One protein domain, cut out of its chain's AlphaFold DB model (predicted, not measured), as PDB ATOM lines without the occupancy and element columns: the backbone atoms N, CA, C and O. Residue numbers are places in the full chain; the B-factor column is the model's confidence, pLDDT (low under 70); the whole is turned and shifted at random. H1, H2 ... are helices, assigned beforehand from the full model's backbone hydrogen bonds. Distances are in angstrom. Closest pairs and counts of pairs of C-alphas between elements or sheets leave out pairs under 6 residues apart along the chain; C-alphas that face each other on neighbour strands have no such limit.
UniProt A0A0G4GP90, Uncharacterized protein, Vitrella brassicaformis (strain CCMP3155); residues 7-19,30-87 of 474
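What this domain is: This is residues 7 to 19 and 30 to 87 of the 474 residues of an uncharacterized protein of Vitrella brassicaformis (strain CCMP3155) (UniProt A0A0G4GP90). A thin body has H3 in its middle, with H2, H4 and residues 69 to 74 of H5 round it; residues 75 to 87 of H5 stick out at one end, and H1 stands off beyond the other, across a cut. The printed part has 71 residues with five named helices, all helix, extended: radius of gyration of the C-alphas 18.4 A, spans 64 by 28 by 19 A.

Where its parts are: H1, residues 7 to 14, begins at C-alpha 7, (139.211, 123.534, 74.448). H2 is residues 32 to 35, H3 42 to 51, 14.4 A long, and H4 62 to 65. H5, residues 69 to 87, 28.4 A, ends at C-alpha 87, (97.384, 161.672, 74.124).

How they stand to each other: H1 is apart from H2, H3, H4 and H5. H2 and H3 only just touch, with 3 pairs of C-alphas within 8 A, the closest Glu 33 and Leu 45, 6.8 A. H4 is close to H3 but not clearly touching; closest C-alphas Phe 47 and Ala 65, 7.8 A. H5 touches H3 with residues 69 to 70 alone; closest C-alphas Glu 43 and Trp 70, 5.4 A; steep tilt of 51 degrees, opposite ways. Every O i to N i+4 pair is within hydrogen-bond range in H1 and H3, 14 of 15 in H5; H2 and H4 are too short for one.

The domain as a whole: Residues 20 to 29 are not printed; C-alphas 19 and 30 are 27.2 A apart. Of the links printed whole, none is long. No printed residue is under 70 in pLDDT.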
ATOM      1  N   ALA A   7     139.344 123.916  75.856       97.12
ATOM      2  CA  ALA A   7     139.211 123.534  74.448       97.12
ATOM      3  C   ALA A   7     139.494 124.690  73.461       97.12
ATOM      4  O   ALA A   7     139.968 124.449  72.349       97.12
ATOM      5  N   GLN A   8     139.221 125.944  73.842       96.62
ATOM      6  CA  GLN A   8     139.582 127.128  73.051       96.62
ATOM      7  C   GLN A   8     141.083 127.433  73.151       96.62
ATOM      8  O   GLN A   8     141.703 127.726  72.131       96.62
ATOM      9  N   GLN A   9     141.676 127.312  74.343       96.19
ATOM     10  CA  GLN A   9     143.122 127.468  74.547       96.19
ATOM     11  C   GLN A   9     143.918 126.423  73.753       96.19
ATOM     12  O   GLN A   9     144.904 126.756  73.100       96.19
ATOM     13  N   ASP A  10     143.457 125.174  73.736       96.56
ATOM     14  CA  ASP A  10     144.048 124.101  72.936       96.56
ATOM     15  C   ASP A  10     143.944 124.372  71.435       96.56
ATOM     16  O   ASP A  10     144.925 124.214  70.709       96.56
ATOM     17  N   ARG A  11     142.779 124.821  70.949       96.81
ATOM     18  CA  ARG A  11     142.612 125.223  69.541       96.81
ATOM     19  C   ARG A  11     143.506 126.404  69.167       96.81
ATOM     20  O   ARG A  11     143.992 126.434  68.041       96.81
ATOM     21  N   PHE A  12     143.737 127.345  70.083       97.00
ATOM     22  CA  PHE A  12     144.677 128.447  69.883       97.00
ATOM     23  C   PHE A  12     146.115 127.921  69.750       97.00
ATOM     24  O   PHE A  12     146.748 128.163  68.727       97.00
ATOM     25  N   LYS A  13     146.585 127.109  70.709       96.19
ATOM     26  CA  LYS A  13     147.939 126.515  70.711       96.19
ATOM     27  C   LYS A  13     148.224 125.617  69.499       96.19
ATOM     28  O   LYS A  13     149.348 125.592  69.013       96.19
ATOM     29  N   ARG A  14     147.226 124.865  69.018       97.44
ATOM     30  CA  ARG A  14     147.358 123.947  67.866       97.44
ATOM     31  C   ARG A  14     147.264 124.644  66.504       97.44
ATOM     32  O   ARG A  14     147.562 124.020  65.491       97.44
ATOM     33  N   ASN A  15     146.801 125.893  66.444       97.56
ATOM     34  CA  ASN A  15     146.615 126.596  65.179       97.56
ATOM     35  C   ASN A  15     147.938 127.252  64.742       97.56
ATOM     36  O   ASN A  15     148.420 128.146  65.439       97.56
ATOM     37  N   PRO A  16     148.510 126.886  63.576       97.69
ATOM     38  CA  PRO A  16     149.819 127.383  63.146       97.69
ATOM     39  C   PRO A  16     149.857 128.905  62.949       97.69
ATOM     40  O   PRO A  16     150.923 129.499  63.066       97.69
ATOM     41  N   ARG A  17     148.707 129.567  62.734       98.12
ATOM     42  CA  ARG A  17     148.621 131.040  62.674       98.12
ATOM     43  C   ARG A  17     148.980 131.734  63.992       98.12
ATOM     44  O   ARG A  17     149.258 132.926  63.972       98.12
ATOM     45  N   PHE A  18     148.941 131.015  65.114       97.50
ATOM     46  CA  PHE A  18     149.257 131.534  66.446       97.50
ATOM     47  C   PHE A  18     150.509 130.889  67.059       97.50
ATOM     48  O   PHE A  18     150.778 131.066  68.246       97.50
ATOM     49  N   PHE A  19     151.307 130.164  66.266       96.31
ATOM     50  CA  PHE A  19     152.550 129.570  66.752       96.31
ATOM     51  C   PHE A  19     153.535 130.657  67.214       96.31
ATOM     52  O   PHE A  19     153.714 131.672  66.546       96.31
ATOM     53  N   GLU A  30     137.715 143.089  83.044       95.12
ATOM     54  CA  GLU A  30     136.552 143.883  83.433       95.12
ATOM     55  C   GLU A  30     135.265 143.029  83.382       95.12
ATOM     56  O   GLU A  30     134.993 142.289  82.423       95.12
ATOM     57  N   THR A  31     134.468 143.101  84.449       96.06
ATOM     58  CA  THR A  31     133.158 142.447  84.525       96.06
ATOM     59  C   THR A  31     132.106 143.287  83.801       96.06
ATOM     60  O   THR A  31     132.198 144.517  83.748       96.06
ATOM     61  N   LEU A  32     131.088 142.636  83.231       96.75
ATOM     62  CA  LEU A  32     130.021 143.340  82.504       96.75
ATOM     63  C   LEU A  32     129.287 144.308  83.444       96.75
ATOM     64  O   LEU A  32     128.970 145.433  83.077       96.75
ATOM     65  N   GLU A  33     129.109 143.896  84.694       96.75
ATOM     66  CA  GLU A  33     128.486 144.655  85.771       96.75
ATOM     67  C   GLU A  33     129.267 145.918  86.137       96.75
ATOM     68  O   GLU A  33     128.653 146.925  86.478       96.75
ATOM     69  N   LYS A  34     130.607 145.893  86.054       96.69
ATOM     70  CA  LYS A  34     131.441 147.083  86.263       96.69
ATOM     71  C   LYS A  34     131.316 148.041  85.076       96.69
ATOM     72  O   LYS A  34     131.036 149.220  85.286       96.69
ATOM     73  N   ARG A  35     131.421 147.521  83.848       97.31
ATOM     74  CA  ARG A  35     131.370 148.303  82.599       97.31
ATOM     75  C   ARG A  35     130.014 148.978  82.339       97.31
ATOM     76  O   ARG A  35     129.961 150.075  81.781       97.31
ATOM     77  N   TYR A  36     128.922 148.323  82.731       97.62
ATOM     78  CA  TYR A  36     127.543 148.758  82.474       97.62
ATOM     79  C   TYR A  36     126.780 149.204  83.736       97.62
ATOM     80  O   TYR A  36     125.564 149.414  83.671       97.62
ATOM     81  N   ARG A  37     127.465 149.400  84.876       97.12
ATOM     82  CA  ARG A  37     126.861 149.945  86.106       97.12
ATOM     83  C   ARG A  37     126.122 151.256  85.799       97.12
ATOM     84  O   ARG A  37     126.717 152.198  85.287       97.12
ATOM     85  N   GLY A  38     124.825 151.301  86.105       96.75
ATOM     86  CA  GLY A  38     123.963 152.468  85.871       96.75
ATOM     87  C   GLY A  38     123.562 152.720  84.408       96.75
ATOM     88  O   GLY A  38     122.802 153.647  84.161       96.75
ATOM     89  N   LYS A  39     124.036 151.910  83.449       97.31
ATOM     90  CA  LYS A  39     123.678 152.007  82.018       97.31
ATOM     91  C   LYS A  39     122.702 150.922  81.562       97.31
ATOM     92  O   LYS A  39     121.994 151.117  80.585       97.31
ATOM     93  N   ALA A  40     122.693 149.777  82.242       96.56
ATOM     94  CA  ALA A  40     121.838 148.634  81.940       96.56
ATOM     95  C   ALA A  40     121.080 148.186  83.198       96.56
ATOM     96  O   ALA A  40     121.616 148.266  84.306       96.56
ATOM     97  N   SER A  41     119.848 147.697  83.028       96.75
ATOM     98  CA  SER A  41     119.071 147.098  84.120       96.75
ATOM     99  C   SER A  41     119.689 145.769  84.581       96.75
ATOM    100  O   SER A  41     120.462 145.135  83.857       96.75
ATOM    101  N   ALA A  42     119.338 145.316  85.787       96.69
ATOM    102  CA  ALA A  42     119.806 144.026  86.304       96.69
ATOM    103  C   ALA A  42     119.378 142.844  85.406       96.69
ATOM    104  O   ALA A  42     120.155 141.908  85.215       96.69
ATOM    105  N   GLU A  43     118.189 142.925  84.802       96.81
ATOM    106  CA  GLU A  43     117.684 141.963  83.812       96.81
ATOM    107  C   GLU A  43     118.514 141.986  82.523       96.81
ATOM    108  O   GLU A  43     118.964 140.943  82.058       96.81
ATOM    109  N   ALA A  44     118.817 143.174  81.986       97.25
ATOM    110  CA  ALA A  44     119.675 143.304  80.809       97.25
ATOM    111  C   ALA A  44     121.071 142.702  81.056       97.25
ATOM    112  O   ALA A  44     121.652 142.065  80.178       97.25
ATOM    113  N   LEU A  45     121.610 142.871  82.269       97.62
ATOM    114  CA  LEU A  45     122.894 142.295  82.674       97.62
ATOM    115  C   LEU A  45     122.844 140.767  82.812       97.62
ATOM    116  O   LEU A  45     123.794 140.102  82.397       97.62
ATOM    117  N   SER A  46     121.773 140.191  83.368       96.94
ATOM    118  CA  SER A  46     121.633 138.730  83.474       96.94
ATOM    119  C   SER A  46     121.428 138.078  82.101       96.94
ATOM    120  O   SER A  46     122.039 137.044  81.811       96.94
ATOM    121  N   PHE A  47     120.668 138.731  81.219       97.75
ATOM    122  CA  PHE A  47     120.490 138.344  79.823       97.75
ATOM    123  C   PHE A  47     121.812 138.393  79.037       97.75
ATOM    124  O   PHE A  47     122.238 137.380  78.473       97.75
ATOM    125  N   MET A  48     122.534 139.522  79.085       97.44
ATOM    126  CA  MET A  48     123.844 139.671  78.432       97.44
ATOM    127  C   MET A  48     124.859 138.625  78.909       97.44
ATOM    128  O   MET A  48     125.579 138.069  78.084       97.44
ATOM    129  N   LYS A  49     124.902 138.296  80.209       97.12
ATOM    130  CA  LYS A  49     125.780 137.232  80.737       97.12
ATOM    131  C   LYS A  49     125.515 135.867  80.093       97.12
ATOM    132  O   LYS A  49     126.464 135.160  79.771       97.12
ATOM    133  N   ARG A  50     124.242 135.505  79.891       97.12
ATOM    134  CA  ARG A  50     123.834 134.221  79.289       97.12
ATOM    135  C   ARG A  50     124.070 134.177  77.777       97.12
ATOM    136  O   ARG A  50     124.416 133.126  77.241       97.12
ATOM    137  N   MET A  51     123.937 135.306  77.077       97.25
ATOM    138  CA  MET A  51     124.314 135.410  75.659       97.25
ATOM    139  C   MET A  51     125.833 135.413  75.439       97.25
ATOM    140  O   MET A  51     126.319 134.854  74.459       97.25
ATOM    141  N   LEU A  52     126.593 136.024  76.346       96.88
ATOM    142  CA  LEU A  52     128.047 136.167  76.249       96.88
ATOM    143  C   LEU A  52     128.801 135.067  77.017       96.88
ATOM    144  O   LEU A  52     129.916 135.282  77.481       96.88
ATOM    145  N   ALA A  53     128.229 133.866  77.139       96.50
ATOM    146  CA  ALA A  53     128.952 132.719  77.682       96.50
ATOM    147  C   ALA A  53     130.170 132.361  76.799       96.50
ATOM    148  O   ALA A  53     130.068 132.307  75.565       96.50
ATOM    149  N   MET A  54     131.322 132.116  77.439       96.38
ATOM    150  CA  MET A  54     132.568 131.713  76.765       96.38
ATOM    151  C   MET A  54     132.471 130.301  76.181       96.38
ATOM    152  O   MET A  54     132.922 130.072  75.059       96.38
ATOM    153  N   ASP A  55     131.861 129.371  76.917       96.31
ATOM    154  CA  ASP A  55     131.471 128.065  76.389       96.31
ATOM    155  C   ASP A  55     130.236 128.233  75.483       96.31
ATOM    156  O   ASP A  55     129.205 128.718  75.963       96.31
ATOM    157  N   PRO A  56     130.297 127.855  74.189       96.19
ATOM    158  CA  PRO A  56     129.130 127.894  73.309       96.19
ATOM    159  C   PRO A  56     127.981 126.998  73.797       96.19
ATOM    160  O   PRO A  56     126.831 127.302  73.504       96.19
ATOM    161  N   SER A  57     128.267 125.944  74.565       96.69
ATOM    162  CA  SER A  57     127.274 124.998  75.100       96.69
ATOM    163  C   SER A  57     126.424 125.609  76.220       96.69
ATOM    164  O   SER A  57     125.270 125.236  76.399       96.69
ATOM    165  N   GLN A  58     126.987 126.575  76.955       96.50
ATOM    166  CA  GLN A  58     126.304 127.342  78.006       96.50
ATOM    167  C   GLN A  58     125.644 128.621  77.468       96.50
ATOM    168  O   GLN A  58     125.052 129.391  78.228       96.50
ATOM    169  N   ARG A  59     125.777 128.898  76.164       97.31
ATOM    170  CA  ARG A  59     125.222 130.098  75.546       97.31
ATOM    171  C   ARG A  59     123.724 129.946  75.335       97.31
ATOM    172  O   ARG A  59     123.258 128.946  74.803       97.31
ATOM    173  N   LEU A  60     122.983 130.991  75.685       97.81
ATOM    174  CA  LEU A  60     121.537 131.051  75.505       97.81
ATOM    175  C   LEU A  60     121.138 130.895  74.019       97.81
ATOM    176  O   LEU A  60     121.467 131.782  73.226       97.81
ATOM    177  N   PRO A  61     120.421 129.825  73.612       97.81
ATOM    178  CA  PRO A  61     119.948 129.687  72.236       97.81
ATOM    179  C   PRO A  61     118.880 130.737  71.908       97.81
ATOM    180  O   PRO A  61     118.079 131.116  72.765       97.81
ATOM    181  N   ALA A  62     118.817 131.171  70.645       97.44
ATOM    182  CA  ALA A  62     117.958 132.277  70.204       97.44
ATOM    183  C   ALA A  62     116.469 132.102  70.578       97.44
ATOM    184  O   ALA A  62     115.832 133.042  71.049       97.44
ATOM    185  N   GLN A  63     115.928 130.885  70.463       97.69
ATOM    186  CA  GLN A  63     114.542 130.573  70.847       97.69
ATOM    187  C   GLN A  63     114.259 130.762  72.348       97.69
ATOM    188  O   GLN A  63     113.129 131.064  72.728       97.69
ATOM    189  N   GLN A  64     115.263 130.564  73.206       97.44
ATOM    190  CA  GLN A  64     115.153 130.791  74.647       97.44
ATOM    191  C   GLN A  64     115.477 132.248  75.002       97.44
ATOM    192  O   GLN A  64     114.887 132.780  75.938       97.44
ATOM    193  N   ALA A  65     116.344 132.910  74.228       97.38
ATOM    194  CA  ALA A  65     116.610 134.341  74.348       97.38
ATOM    195  C   ALA A  65     115.335 135.171  74.138       97.38
ATOM    196  O   ALA A  65     115.025 136.008  74.973       97.38
ATOM    197  N   LEU A  66     114.533 134.872  73.109       96.38
ATOM    198  CA  LEU A  66     113.246 135.545  72.860       96.38
ATOM    199  C   LEU A  66     112.205 135.363  73.984       96.38
ATOM    200  O   LEU A  66     111.243 136.120  74.056       96.38
ATOM    201  N   LYS A  67     112.376 134.360  74.855       96.81
ATOM    202  CA  LYS A  67     111.493 134.089  76.004       96.81
ATOM    203  C   LYS A  67     111.983 134.739  77.303       96.81
ATOM    204  O   LYS A  67     111.347 134.561  78.343       96.81
ATOM    205  N   ASP A  68     113.111 135.446  77.265       97.69
ATOM    206  CA  ASP A  68     113.729 136.037  78.446       97.69
ATOM    207  C   ASP A  68     112.879 137.177  79.047       97.69
ATOM    208  O   ASP A  68     112.294 137.958  78.287       97.69
ATOM    209  N   PRO A  69     112.804 137.318  80.389       96.56
ATOM    210  CA  PRO A  69     112.100 138.427  81.030       96.56
ATOM    211  C   PRO A  69     112.523 139.811  80.525       96.56
ATOM    212  O   PRO A  69     111.660 140.676  80.397       96.56
ATOM    213  N   TRP A  70     113.794 139.997  80.148       96.94
ATOM    214  CA  TRP A  70     114.288 141.279  79.644       96.94
ATOM    215  C   TRP A  70     113.547 141.773  78.388       96.94
ATOM    216  O   TRP A  70     113.269 142.963  78.254       96.94
ATOM    217  N   PHE A  71     113.148 140.879  77.475       96.06
ATOM    218  CA  PHE A  71     112.346 141.295  76.320       96.06
ATOM    219  C   PHE A  71     110.926 141.708  76.715       96.06
ATOM    220  O   PHE A  71     110.336 142.551  76.046       96.06
ATOM    221  N   LYS A  72     110.373 141.159  77.805       93.38
ATOM    222  CA  LYS A  72     109.041 141.549  78.288       93.38
ATOM    223  C   LYS A  72     109.055 142.970  78.843       93.38
ATOM    224  O   LYS A  72     108.144 143.724  78.523       93.38
ATOM    225  N   SER A  73     110.080 143.352  79.612       91.56
ATOM    226  CA  SER A  73     110.214 144.728  80.107       91.56
ATOM    227  C   SER A  73     110.401 145.722  78.951       91.56
ATOM    228  O   SER A  73     109.632 146.676  78.856       91.56
ATOM    229  N   VAL A  74     111.287 145.433  77.988       92.25
ATOM    230  CA  VAL A  74     111.486 146.285  76.794       92.25
ATOM    231  C   VAL A  74     110.216 146.438  75.939       92.25
ATOM    232  O   VAL A  74     109.925 147.536  75.465       92.25
ATOM    233  N   MET A  75     109.441 145.365  75.742       89.94
ATOM    234  CA  MET A  75     108.181 145.425  74.983       89.94
ATOM    235  C   MET A  75     107.078 146.186  75.733       89.94
ATOM    236  O   MET A  75     106.301 146.905  75.112       89.94
ATOM    237  N   CYS A  76     106.999 146.064  77.061       87.88
ATOM    238  CA  CYS A  76     106.060 146.855  77.856       87.88
ATOM    239  C   CYS A  76     106.391 148.355  77.801       87.88
ATOM    240  O   CYS A  76     105.484 149.165  77.608       87.88
ATOM    241  N   ASP A  77     107.669 148.726  77.915       87.50
ATOM    242  CA  ASP A  77     108.097 150.130  77.885       87.50
ATOM    243  C   ASP A  77     107.772 150.808  76.540       87.50
ATOM    244  O   ASP A  77     107.299 151.947  76.525       87.50
ATOM    245  N   SER A  78     107.941 150.111  75.409       86.06
ATOM    246  CA  SER A  78     107.627 150.670  74.084       86.06
ATOM    247  C   SER A  78     106.124 150.907  73.868       86.06
ATOM    248  O   SER A  78     105.731 151.938  73.318       86.06
ATOM    249  N   LEU A  79     105.261 150.018  74.373       82.12
ATOM    250  CA  LEU A  79     103.799 150.182  74.319       82.12
ATOM    251  C   LEU A  79     103.296 151.337  75.211       82.12
ATOM    252  O   LEU A  79     102.285 151.983  74.904       82.12
ATOM    253  N   LEU A  80     104.003 151.630  76.305       80.44
ATOM    254  CA  LEU A  80     103.693 152.756  77.191       80.44
ATOM    255  C   LEU A  80     104.063 154.119  76.582       80.44
ATOM    256  O   LEU A  80     103.420 155.119  76.910       80.44
ATOM    257  N   ASP A  81     105.048 154.185  75.684       84.19
ATOM    258  CA  ASP A  81     105.417 155.441  75.017       84.19
ATOM    259  C   ASP A  81     104.515 155.760  73.811       84.19
ATOM    260  O   ASP A  81     104.066 156.897  73.642       84.19
ATOM    261  N   GLU A  82     104.121 154.738  73.041       83.81
ATOM    262  CA  GLU A  82     103.122 154.855  71.965       83.81
ATOM    263  C   GLU A  82     101.786 155.410  72.497       83.81
ATOM    264  O   GLU A  82     101.183 156.327  71.927       83.81
ATOM    265  N   SER A  83     101.334 154.900  73.648       81.88
ATOM    266  CA  SER A  83     100.107 155.373  74.295       81.88
ATOM    267  C   SER A  83     100.235 156.798  74.856       81.88
ATOM    268  O   SER A  83      99.274 157.566  74.769       81.88
ATOM    269  N   ARG A  84     101.418 157.220  75.329       78.00
ATOM    270  CA  ARG A  84     101.677 158.628  75.695       78.00
ATOM    271  C   ARG A  84     101.620 159.554  74.482       78.00
ATOM    272  O   ARG A  84     100.872 160.534  74.519       78.00
ATOM    273  N   SER A  85     102.323 159.218  73.402       81.94
ATOM    274  CA  SER A  85     102.411 160.015  72.168       81.94
ATOM    275  C   SER A  85     101.050 160.300  71.511       81.94
ATOM    276  O   SER A  85     100.826 161.386  70.969       81.94
ATOM    277  N   ARG A  86     100.077 159.387  71.626       76.81
ATOM    278  CA  ARG A  86      98.709 159.622  71.123       76.81
ATOM    279  C   ARG A  86      97.931 160.666  71.937       76.81
ATOM    280  O   ARG A  86      97.174 161.447  71.360       76.81
ATOM    281  N   THR A  87      98.136 160.739  73.256       74.44
ATOM    282  CA  THR A  87      97.384 161.672  74.124       74.44
ATOM    283  C   THR A  87      97.788 163.139  73.942       74.44
ATOM    284  O   THR A  87      96.916 164.009  73.948       74.44
TER     285      THR A  87